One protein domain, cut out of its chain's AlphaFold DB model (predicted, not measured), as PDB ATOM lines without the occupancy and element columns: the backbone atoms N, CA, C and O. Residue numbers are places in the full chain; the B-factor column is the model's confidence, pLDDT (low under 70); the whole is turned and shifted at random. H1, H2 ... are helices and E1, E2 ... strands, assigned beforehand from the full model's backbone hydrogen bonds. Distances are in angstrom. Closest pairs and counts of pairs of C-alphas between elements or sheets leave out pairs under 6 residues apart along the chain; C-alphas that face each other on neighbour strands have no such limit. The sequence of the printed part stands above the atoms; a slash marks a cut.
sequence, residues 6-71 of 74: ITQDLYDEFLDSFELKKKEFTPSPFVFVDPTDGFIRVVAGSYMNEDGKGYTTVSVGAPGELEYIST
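Overview. This is residues 6 to 71 of the 74 residues of an uncharacterized protein of Bacteriovorax sp. MedPE-SWde (UniProt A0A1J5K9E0). A twisted sheet of four antiparallel strands makes a slab, and one helix, H1, lies across one face of it, while the opposite face has no named helix. The strands form a meander, each the antiparallel neighbour of the one before, in the order E1, E2, E3, E4, and E2 bends sharply at residue 45. The printed part has 66 residues with one named helix followed by four named strands, and its class is mixed, helices and strands. It is compact, with a radius of gyration of the C-alphas of 11.3 A, and elongated, with spans of 33 by 20 by 19 A.

Along the chain. The two longest strands are E2, residues 40 to 48, 21.3 A from first to last C-alpha, and E3, residues 54 to 62, 22.6 A. E1 is residues 30 to 33, 10.6 A long, and E4 is residues 65 to 69, 12.7 A long, ending with C-alpha 69 at (0.417, 35.493, -49.936). H1 is residues 6 to 17, 16.5 A long, beginning with C-alpha 6 at (-12.657, 44.699, -30.735).

Arrangement. E2 and E3, the inner strands, form a hairpin, antiparallel at 162 degrees; N 42 and O 59 are 2.9 A apart and N 59 and O 42 are 2.8 A apart, within hydrogen-bond range. E2 bends by 82 degrees at residue 45. The edge strand E1 forms a hairpin with E2, antiparallel at 155 degrees, with N 30 and O 43 at 2.8 A. The edge strand E4 forms a hairpin with E3, antiparallel at 142 degrees, and N 65 and O 62 are within hydrogen-bond range at 3.2 A. E1 and E4 are apart. H1 is on the sheet at a height of 8.8 A over the sheet. It lies over E1, and only just over E2 and E3, with 3 of its C-alphas falling on each of these two. It runs across the strands, at 85 degrees to E1 on the local plane. The closest C-alphas of H1 and E1 are those of Tyr 11 and Val 31, 6.2 A apart. In H1 every O i to N i+4 pair is within hydrogen-bond range.

Size, cuts and confidence. The two C-alphas farthest apart are those of Pro 35 and Asp 51, at 34.0 A. The printed part has no cut. The link from H1 to E1, residues 18 to 29, is long; the link from E1 to E2 is short, and those from E2 to E3 and E3 to E4 are tight. The mean pLDDT of the printed part is 71.1, and 30 residues are under 70, among them residues 45 to 65.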
ATOM      1  N   ILE A   6     -13.901  45.470 -30.903       83.62
ATOM      2  CA  ILE A   6     -12.657  44.699 -30.735       83.62
ATOM      3  C   ILE A   6     -12.016  44.338 -32.083       83.62
ATOM      4  O   ILE A   6     -10.808  44.444 -32.244       83.62
ATOM      5  N   THR A   7     -12.811  43.909 -33.070       82.62
ATOM      6  CA  THR A   7     -12.259  43.592 -34.403       82.62
ATOM      7  C   THR A   7     -11.820  44.842 -35.152       82.62
ATOM      8  O   THR A   7     -10.871  44.785 -35.921       82.62
ATOM      9  N   GLN A   8     -12.465  45.980 -34.913       84.88
ATOM     10  CA  GLN A   8     -12.000  47.248 -35.458       84.88
ATOM     11  C   GLN A   8     -10.675  47.696 -34.823       84.88
ATOM     12  O   GLN A   8      -9.783  48.102 -35.559       84.88
ATOM     13  N   ASP A   9     -10.531  47.573 -33.504       87.38
ATOM     14  CA  ASP A   9      -9.320  47.978 -32.782       87.38
ATOM     15  C   ASP A   9      -8.109  47.136 -33.211       87.38
ATOM     16  O   ASP A   9      -7.064  47.690 -33.528       87.38
ATOM     17  N   LEU A  10      -8.274  45.811 -33.333       85.00
ATOM     18  CA  LEU A  10      -7.218  44.917 -33.831       85.00
ATOM     19  C   LEU A  10      -6.799  45.244 -35.269       85.00
ATOM     20  O   LEU A  10      -5.635  45.102 -35.633       85.00
ATOM     21  N   TYR A  11      -7.752  45.652 -36.106       84.19
ATOM     22  CA  TYR A  11      -7.445  46.073 -37.466       84.19
ATOM     23  C   TYR A  11      -6.692  47.402 -37.488       84.19
ATOM     24  O   TYR A  11      -5.727  47.532 -38.234       84.19
ATOM     25  N   ASP A  12      -7.105  48.372 -36.674       85.19
ATOM     26  CA  ASP A  12      -6.439  49.670 -36.589       85.19
ATOM     27  C   ASP A  12      -5.011  49.516 -36.017       85.19
ATOM     28  O   ASP A  12      -4.072  50.060 -36.592       85.19
ATOM     29  N   GLU A  13      -4.817  48.665 -35.002       85.69
ATOM     30  CA  GLU A  13      -3.493  48.298 -34.468       85.69
ATOM     31  C   GLU A  13      -2.595  47.646 -35.531       85.69
ATOM     32  O   GLU A  13      -1.420  47.994 -35.668       85.69
ATOM     33  N   PHE A  14      -3.155  46.733 -36.328       82.06
ATOM     34  CA  PHE A  14      -2.431  46.115 -37.433       82.06
ATOM     35  C   PHE A  14      -1.960  47.158 -38.455       82.06
ATOM     36  O   PHE A  14      -0.792  47.158 -38.842       82.06
ATOM     37  N   LEU A  15      -2.848  48.061 -38.880       81.38
ATOM     38  CA  LEU A  15      -2.503  49.109 -39.842       81.38
ATOM     39  C   LEU A  15      -1.389  50.016 -39.321       81.38
ATOM     40  O   LEU A  15      -0.439  50.287 -40.054       81.38
ATOM     41  N   ASP A  16      -1.491  50.436 -38.060       83.50
ATOM     42  CA  ASP A  16      -0.507  51.313 -37.431       83.50
ATOM     43  C   ASP A  16       0.869  50.635 -37.330       83.50
ATOM     44  O   ASP A  16       1.889  51.278 -37.580       83.50
ATOM     45  N   SER A  17       0.913  49.328 -37.043       79.75
ATOM     46  CA  SER A  17       2.173  48.576 -36.918       79.75
ATOM     47  C   SER A  17       2.975  48.452 -38.221       79.75
ATOM     48  O   SER A  17       4.193  48.275 -38.174       79.75
ATOM     49  N   PHE A  18       2.311  48.583 -39.373       76.50
ATOM     50  CA  PHE A  18       2.917  48.459 -40.702       76.50
ATOM     51  C   PHE A  18       2.808  49.741 -41.544       76.50
ATOM     52  O   PHE A  18       3.074  49.707 -42.744       76.50
ATOM     53  N   GLU A  19       2.412  50.865 -40.936       78.38
ATOM     54  CA  GLU A  19       2.197  52.160 -41.606       78.38
ATOM     55  C   GLU A  19       1.225  52.097 -42.809       78.38
ATOM     56  O   GLU A  19       1.327  52.865 -43.772       78.38
ATOM     57  N   LEU A  20       0.243  51.193 -42.748       77.56
ATOM     58  CA  LEU A  20      -0.718  50.940 -43.823       77.56
ATOM     59  C   LEU A  20      -1.944  51.852 -43.721       77.56
ATOM     60  O   LEU A  20      -2.366  52.290 -42.648       77.56
ATOM     61  N   LYS A  21      -2.592  52.120 -44.857       76.56
ATOM     62  CA  LYS A  21      -3.790  52.972 -44.929       76.56
ATOM     63  C   LYS A  21      -5.031  52.139 -45.208       76.56
ATOM     64  O   LYS A  21      -5.058  51.329 -46.119       76.56
ATOM     65  N   LYS A  22      -6.153  52.450 -44.547       73.56
ATOM     66  CA  LYS A  22      -7.450  51.755 -44.741       73.56
ATOM     67  C   LYS A  22      -7.889  51.604 -46.207       73.56
ATOM     68  O   LYS A  22      -8.549  50.628 -46.539       73.56
ATOM     69  N   LYS A  23      -7.539  52.565 -47.071       69.56
ATOM     70  CA  LYS A  23      -7.850  52.558 -48.515       69.56
ATOM     71  C   LYS A  23      -7.106  51.478 -49.316       69.56
ATOM     72  O   LYS A  23      -7.437  51.266 -50.475       69.56
ATOM     73  N   GLU A  24      -6.091  50.865 -48.721       65.69
ATOM     74  CA  GLU A  24      -5.235  49.844 -49.327       65.69
ATOM     75  C   GLU A  24      -5.880  48.454 -49.275       65.69
ATOM     76  O   GLU A  24      -5.471  47.552 -49.993       65.69
ATOM     77  N   PHE A  25      -6.948  48.280 -48.498       70.50
ATOM     78  CA  PHE A  25      -7.625  46.999 -48.348       70.50
ATOM     79  C   PHE A  25      -9.027  47.013 -48.966       70.50
ATOM     80  O   PHE A  25      -9.736  48.024 -48.935       70.50
ATOM     81  N   THR A  26      -9.458  45.869 -49.515       68.56
ATOM     82  CA  THR A  26     -10.853  45.670 -49.951       68.56
ATOM     83  C   THR A  26     -11.854  45.948 -48.826       68.56
ATOM     84  O   THR A  26     -11.516  45.865 -47.648       68.56
ATOM     85  N   PRO A  27     -13.130  46.230 -49.150       66.25
ATOM     86  CA  PRO A  27     -14.134  46.705 -48.185       66.25
ATOM     87  C   PRO A  27     -14.502  45.741 -47.035       66.25
ATOM     88  O   PRO A  27     -15.386  46.053 -46.227       66.25
ATOM     89  N   SER A  28     -13.903  44.552 -46.954       73.19
ATOM     90  CA  SER A  28     -14.220  43.536 -45.941       73.19
ATOM     91  C   SER A  28     -12.988  42.718 -45.527       73.19
ATOM     92  O   SER A  28     -12.953  41.516 -45.792       73.19
ATOM     93  N   PRO A  29     -11.983  43.342 -44.882       79.06
ATOM     94  CA  PRO A  29     -10.874  42.605 -44.292       79.06
ATOM     95  C   PRO A  29     -11.375  41.719 -43.142       79.06
ATOM     96  O   PRO A  29     -12.308  42.077 -42.413       79.06
ATOM     97  N   PHE A  30     -10.746  40.562 -42.979       80.31
ATOM     98  CA  PHE A  30     -10.947  39.658 -41.855       80.31
ATOM     99  C   PHE A  30      -9.714  39.705 -40.957       80.31
ATOM    100  O   PHE A  30      -8.610  39.438 -41.415       80.31
ATOM    101  N   VAL A  31      -9.906  40.050 -39.686       81.44
ATOM    102  CA  VAL A  31      -8.830  40.186 -38.699       81.44
ATOM    103  C   VAL A  31      -9.039  39.205 -37.556       81.44
ATOM    104  O   VAL A  31     -10.170  39.009 -37.097       81.44
ATOM    105  N   PHE A  32      -7.956  38.577 -37.108       82.19
ATOM    106  CA  PHE A  32      -7.965  37.625 -36.002       82.19
ATOM    107  C   PHE A  32      -6.600  37.571 -35.308       82.19
ATOM    108  O   PHE A  32      -5.598  38.016 -35.859       82.19
ATOM    109  N   VAL A  33      -6.577  37.011 -34.100       84.50
ATOM    110  CA  VAL A  33      -5.343  36.673 -33.381       84.50
ATOM    111  C   VAL A  33      -5.059  35.194 -33.624       84.50
ATOM    112  O   VAL A  33      -5.936  34.361 -33.381       84.50
ATOM    113  N   ASP A  34      -3.876  34.860 -34.133       82.25
ATOM    114  CA  ASP A  34      -3.489  33.467 -34.350       82.25
ATOM    115  C   ASP A  34      -3.237  32.784 -32.996       82.25
ATOM    116  O   ASP A  34      -2.437  33.268 -32.194       82.25
ATOM    117  N   PRO A  35      -3.921  31.668 -32.695       83.94
ATOM    118  CA  PRO A  35      -3.770  30.987 -31.412       83.94
ATOM    119  C   PRO A  35      -2.392  30.332 -31.216       83.94
ATOM    120  O   PRO A  35      -2.077  29.926 -30.098       83.94
ATOM    121  N   THR A  36      -1.594  30.188 -32.274       85.50
ATOM    122  CA  THR A  36      -0.280  29.532 -32.252       85.50
ATOM    123  C   THR A  36       0.794  30.438 -31.657       85.50
ATOM    124  O   THR A  36       1.635  29.970 -30.892       85.50
ATOM    125  N   ASP A  37       0.767  31.721 -32.015       83.88
ATOM    126  CA  ASP A  37       1.818  32.695 -31.697       83.88
ATOM    127  C   ASP A  37       1.289  33.983 -31.034       83.88
ATOM    128  O   ASP A  37       2.072  34.760 -30.490       83.88
ATOM    129  N   GLY A  38      -0.032  34.181 -30.996       82.50
ATOM    130  CA  GLY A  38      -0.670  35.358 -30.412       82.50
ATOM    131  C   GLY A  38      -0.609  36.601 -31.300       82.50
ATOM    132  O   GLY A  38      -0.954  37.686 -30.829       82.50
ATOM    133  N   PHE A  39      -0.184  36.474 -32.559       82.62
ATOM    134  CA  PHE A  39      -0.025  37.611 -33.459       82.62
ATOM    135  C   PHE A  39      -1.306  37.972 -34.208       82.62
ATOM    136  O   PHE A  39      -2.139  37.120 -34.532       82.62
ATOM    137  N   ILE A  40      -1.452  39.265 -34.507       80.88
ATOM    138  CA  ILE A  40      -2.578  39.789 -35.278       80.88
ATOM    139  C   ILE A  40      -2.356  39.464 -36.756       80.88
ATOM    140  O   ILE A  40      -1.318  39.773 -37.341       80.88
ATOM    141  N   ARG A  41      -3.357  38.852 -37.384       80.12
ATOM    142  CA  ARG A  41      -3.354  38.520 -38.810       80.12
ATOM    143  C   ARG A  41      -4.533  39.179 -39.500       80.12
ATOM    144  O   ARG A  41      -5.656  39.152 -38.988       80.12
ATOM    145  N   VAL A  42      -4.279  39.740 -40.680       79.44
ATOM    146  CA  VAL A  42      -5.293  40.377 -41.521       79.44
ATOM    147  C   VAL A  42      -5.337  39.685 -42.875       79.44
ATOM    148  O   VAL A  42      -4.364  39.640 -43.619       79.44
ATOM    149  N   VAL A  43      -6.503  39.157 -43.225       77.50
ATOM    150  CA  VAL A  43      -6.794  38.614 -44.551       77.50
ATOM    151  C   VAL A  43      -7.629  39.633 -45.300       77.50
ATOM    152  O   VAL A  43      -8.731  39.981 -44.867       77.50
ATOM    153  N   ALA A  44      -7.138  40.089 -46.445       72.88
ATOM    154  CA  ALA A  44      -7.869  41.027 -47.273       72.88
ATOM    155  C   ALA A  44      -7.734  40.685 -48.758       72.88
ATOM    156  O   ALA A  44      -6.674  40.318 -49.264       72.88
ATOM    157  N   GLY A  45      -8.841  40.819 -49.487       63.00
ATOM    158  CA  GLY A  45      -8.795  40.783 -50.944       63.00
ATOM    159  C   GLY A  45      -8.075  42.024 -51.470       63.00
ATOM    160  O   GLY A  45      -8.218  43.094 -50.883       63.00
ATOM    161  N   SER A  46      -7.331  41.878 -52.561       61.88
ATOM    162  CA  SER A  46      -6.835  42.946 -53.438       61.88
ATOM    163  C   SER A  46      -6.292  44.206 -52.748       61.88
ATOM    164  O   SER A  46      -7.006  45.201 -52.633       61.88
ATOM    165  N   TYR A  47      -5.008  44.189 -52.382       60.06
ATOM    166  CA  TYR A  47      -4.213  45.413 -52.242       60.06
ATOM    167  C   TYR A  47      -3.608  45.782 -53.596       60.06
ATOM    168  O   TYR A  47      -3.127  44.914 -54.328       60.06
ATOM    169  N   MET A  48      -3.658  47.068 -53.932       56.88
ATOM    170  CA  MET A  48      -2.972  47.639 -55.084       56.88
ATOM    171  C   MET A  48      -1.755  48.390 -54.552       56.88
ATOM    172  O   MET A  48      -1.915  49.418 -53.893       56.88
ATOM    173  N   ASN A  49      -0.560  47.850 -54.791       59.47
ATOM    174  CA  ASN A  49       0.673  48.528 -54.396       59.47
ATOM    175  C   ASN A  49       0.923  49.772 -55.269       59.47
ATOM    176  O   ASN A  49       0.226  49.995 -56.262       59.47
ATOM    177  N   GLU A  50       1.921  50.588 -54.914       56.56
ATOM    178  CA  GLU A  50       2.269  51.799 -55.678       56.56
ATOM    179  C   GLU A  50       2.607  51.509 -57.160       56.56
ATOM    180  O   GLU A  50       2.437  52.382 -58.008       56.56
ATOM    181  N   ASP A  51       2.971  50.263 -57.492       57.56
ATOM    182  CA  ASP A  51       3.230  49.790 -58.860       57.56
ATOM    183  C   ASP A  51       1.968  49.349 -59.631       57.56
ATOM    184  O   ASP A  51       2.063  48.834 -60.749       57.56
ATOM    185  N   GLY A  52       0.774  49.501 -59.053       54.41
ATOM    186  CA  GLY A  52      -0.495  49.194 -59.718       54.41
ATOM    187  C   GLY A  52      -0.797  47.700 -59.880       54.41
ATOM    188  O   GLY A  52      -1.719  47.342 -60.619       54.41
ATOM    189  N   LYS A  53      -0.058  46.807 -59.209       52.59
ATOM    190  CA  LYS A  53      -0.333  45.363 -59.227       52.59
ATOM    191  C   LYS A  53      -1.334  45.010 -58.126       52.59
ATOM    192  O   LYS A  53      -1.148  45.375 -56.969       52.59
ATOM    193  N   GLY A  54      -2.413  44.325 -58.506       52.25
ATOM    194  CA  GLY A  54      -3.442  43.843 -57.585       52.25
ATOM    195  C   GLY A  54      -3.079  42.472 -57.023       52.25
ATOM    196  O   GLY A  54      -2.931  41.521 -57.788       52.25
ATOM    197  N   TYR A  55      -2.967  42.364 -55.704       54.94
ATOM    198  CA  TYR A  55      -2.640  41.122 -55.004       54.94
ATOM    199  C   TYR A  55      -3.749  40.759 -54.021       54.94
ATOM    200  O   TYR A  55      -4.140  41.583 -53.198       54.94
ATOM    201  N   THR A  56      -4.254  39.525 -54.061       52.47
ATOM    202  CA  THR A  56      -4.921  38.950 -52.885       52.47
ATOM    203  C   THR A  56      -3.840  38.783 -51.830       52.47
ATOM    204  O   THR A  56      -2.842  38.141 -52.127       52.47
ATOM    205  N   THR A  57      -3.990  39.390 -50.656       56.56
ATOM    206  CA  THR A  57      -2.922  39.417 -49.654       56.56
ATOM    207  C   THR A  57      -3.464  38.889 -48.335       56.56
ATOM    208  O   THR A  57      -4.339  39.493 -47.712       56.56
ATOM    209  N   VAL A  58      -2.931  37.755 -47.883       55.38
ATOM    210  CA  VAL A  58      -2.926  37.439 -46.450       55.38
ATOM    211  C   VAL A  58      -1.751  38.200 -45.861       55.38
ATOM    212  O   VAL A  58      -0.611  37.827 -46.111       55.38
ATOM    213  N   SER A  59      -2.030  39.276 -45.139       56.31
ATOM    214  CA  SER A  59      -1.024  40.026 -44.406       56.31
ATOM    215  C   SER A  59      -0.875  39.393 -43.022       56.31
ATOM    216  O   SER A  59      -1.739  39.524 -42.150       56.31
ATOM    217  N   VAL A  60       0.203  38.634 -42.834       59.56
ATOM    218  CA  VAL A  60       0.557  38.053 -41.533       59.56
ATOM    219  C   VAL A  60       1.360  39.091 -40.765       59.56
ATOM    220  O   VAL A  60       2.423  39.483 -41.226       59.56
ATOM    221  N   GLY A  61       0.856  39.545 -39.619       56.12
ATOM    222  CA  GLY A  61       1.575  40.472 -38.754       56.12
ATOM    223  C   GLY A  61       2.364  39.732 -37.691       56.12
ATOM    224  O   GLY A  61       2.004  39.810 -36.525       56.12
ATOM    225  N   ALA A  62       3.414  39.000 -38.067       54.78
ATOM    226  CA  ALA A  62       4.444  38.619 -37.096       54.78
ATOM    227  C   ALA A  62       5.317  39.861 -36.793       54.78
ATOM    228  O   ALA A  62       5.316  40.798 -37.593       54.78
ATOM    229  N   PRO A  63       6.049  39.938 -35.665       56.72
ATOM    230  CA  PRO A  63       6.752  41.153 -35.260       56.72
ATOM    231  C   PRO A  63       7.706  41.639 -36.355       56.72
ATOM    232  O   PRO A  63       8.759  41.046 -36.575       56.72
ATOM    233  N   GLY A  64       7.334  42.736 -37.017       57.59
ATOM    234  CA  GLY A  64       8.176  43.449 -37.977       57.59
ATOM    235  C   GLY A  64       8.231  42.888 -39.400       57.59
ATOM    236  O   GLY A  64       8.926  43.480 -40.222       57.59
ATOM    237  N   GLU A  65       7.512  41.812 -39.729       67.50
ATOM    238  CA  GLU A  65       7.518  41.249 -41.087       67.50
ATOM    239  C   GLU A  65       6.102  41.136 -41.647       67.50
ATOM    240  O   GLU A  65       5.241  40.469 -41.078       67.50
ATOM    241  N   LEU A  66       5.883  41.801 -42.784       70.75
ATOM    242  CA  LEU A  66       4.646  41.743 -43.549       70.75
ATOM    243  C   LEU A  66       4.830  40.761 -44.709       70.75
ATOM    244  O   LEU A  66       5.522  41.060 -45.683       70.75
ATOM    245  N   GLU A  67       4.214  39.587 -44.610       68.75
ATOM    246  CA  GLU A  67       4.203  38.613 -45.704       68.75
ATOM    247  C   GLU A  67       3.017  38.863 -46.647       68.75
ATOM    248  O   GLU A  67       1.928  39.229 -46.204       68.75
ATOM    249  N   TYR A  68       3.225  38.650 -47.950       69.06
ATOM    250  CA  TYR A  68       2.187  38.763 -48.972       69.06
ATOM    251  C   TYR A  68       1.938  37.407 -49.636       69.06
ATOM    252  O   TYR A  68       2.735  36.955 -50.457       69.06
ATOM    253  N   ILE A  69       0.806  36.773 -49.324       63.50
ATOM    254  CA  ILE A  69       0.417  35.493 -49.936       63.50
ATOM    255  C   ILE A  69      -0.590  35.740 -51.061       63.50
ATOM    256  O   ILE A  69      -1.759  35.999 -50.781       63.50
ATOM    257  N   SER A  70      -0.141  35.613 -52.315       60.34
ATOM    258  CA  SER A  70      -0.996  35.679 -53.509       60.34
ATOM    259  C   SER A  70      -1.583  34.311 -53.848       60.34
ATOM    260  O   SER A  70      -0.849  33.339 -53.999       60.34
ATOM    261  N   THR A  71      -2.904  34.242 -54.029       58.00
ATOM    262  CA  THR A  71      -3.598  33.044 -54.538       58.00
ATOM    263  C   THR A  71      -3.771  33.050 -56.059       58.00
ATOM    264  O   THR A  71      -4.515  32.224 -56.583       58.00
TER     265      THR A  71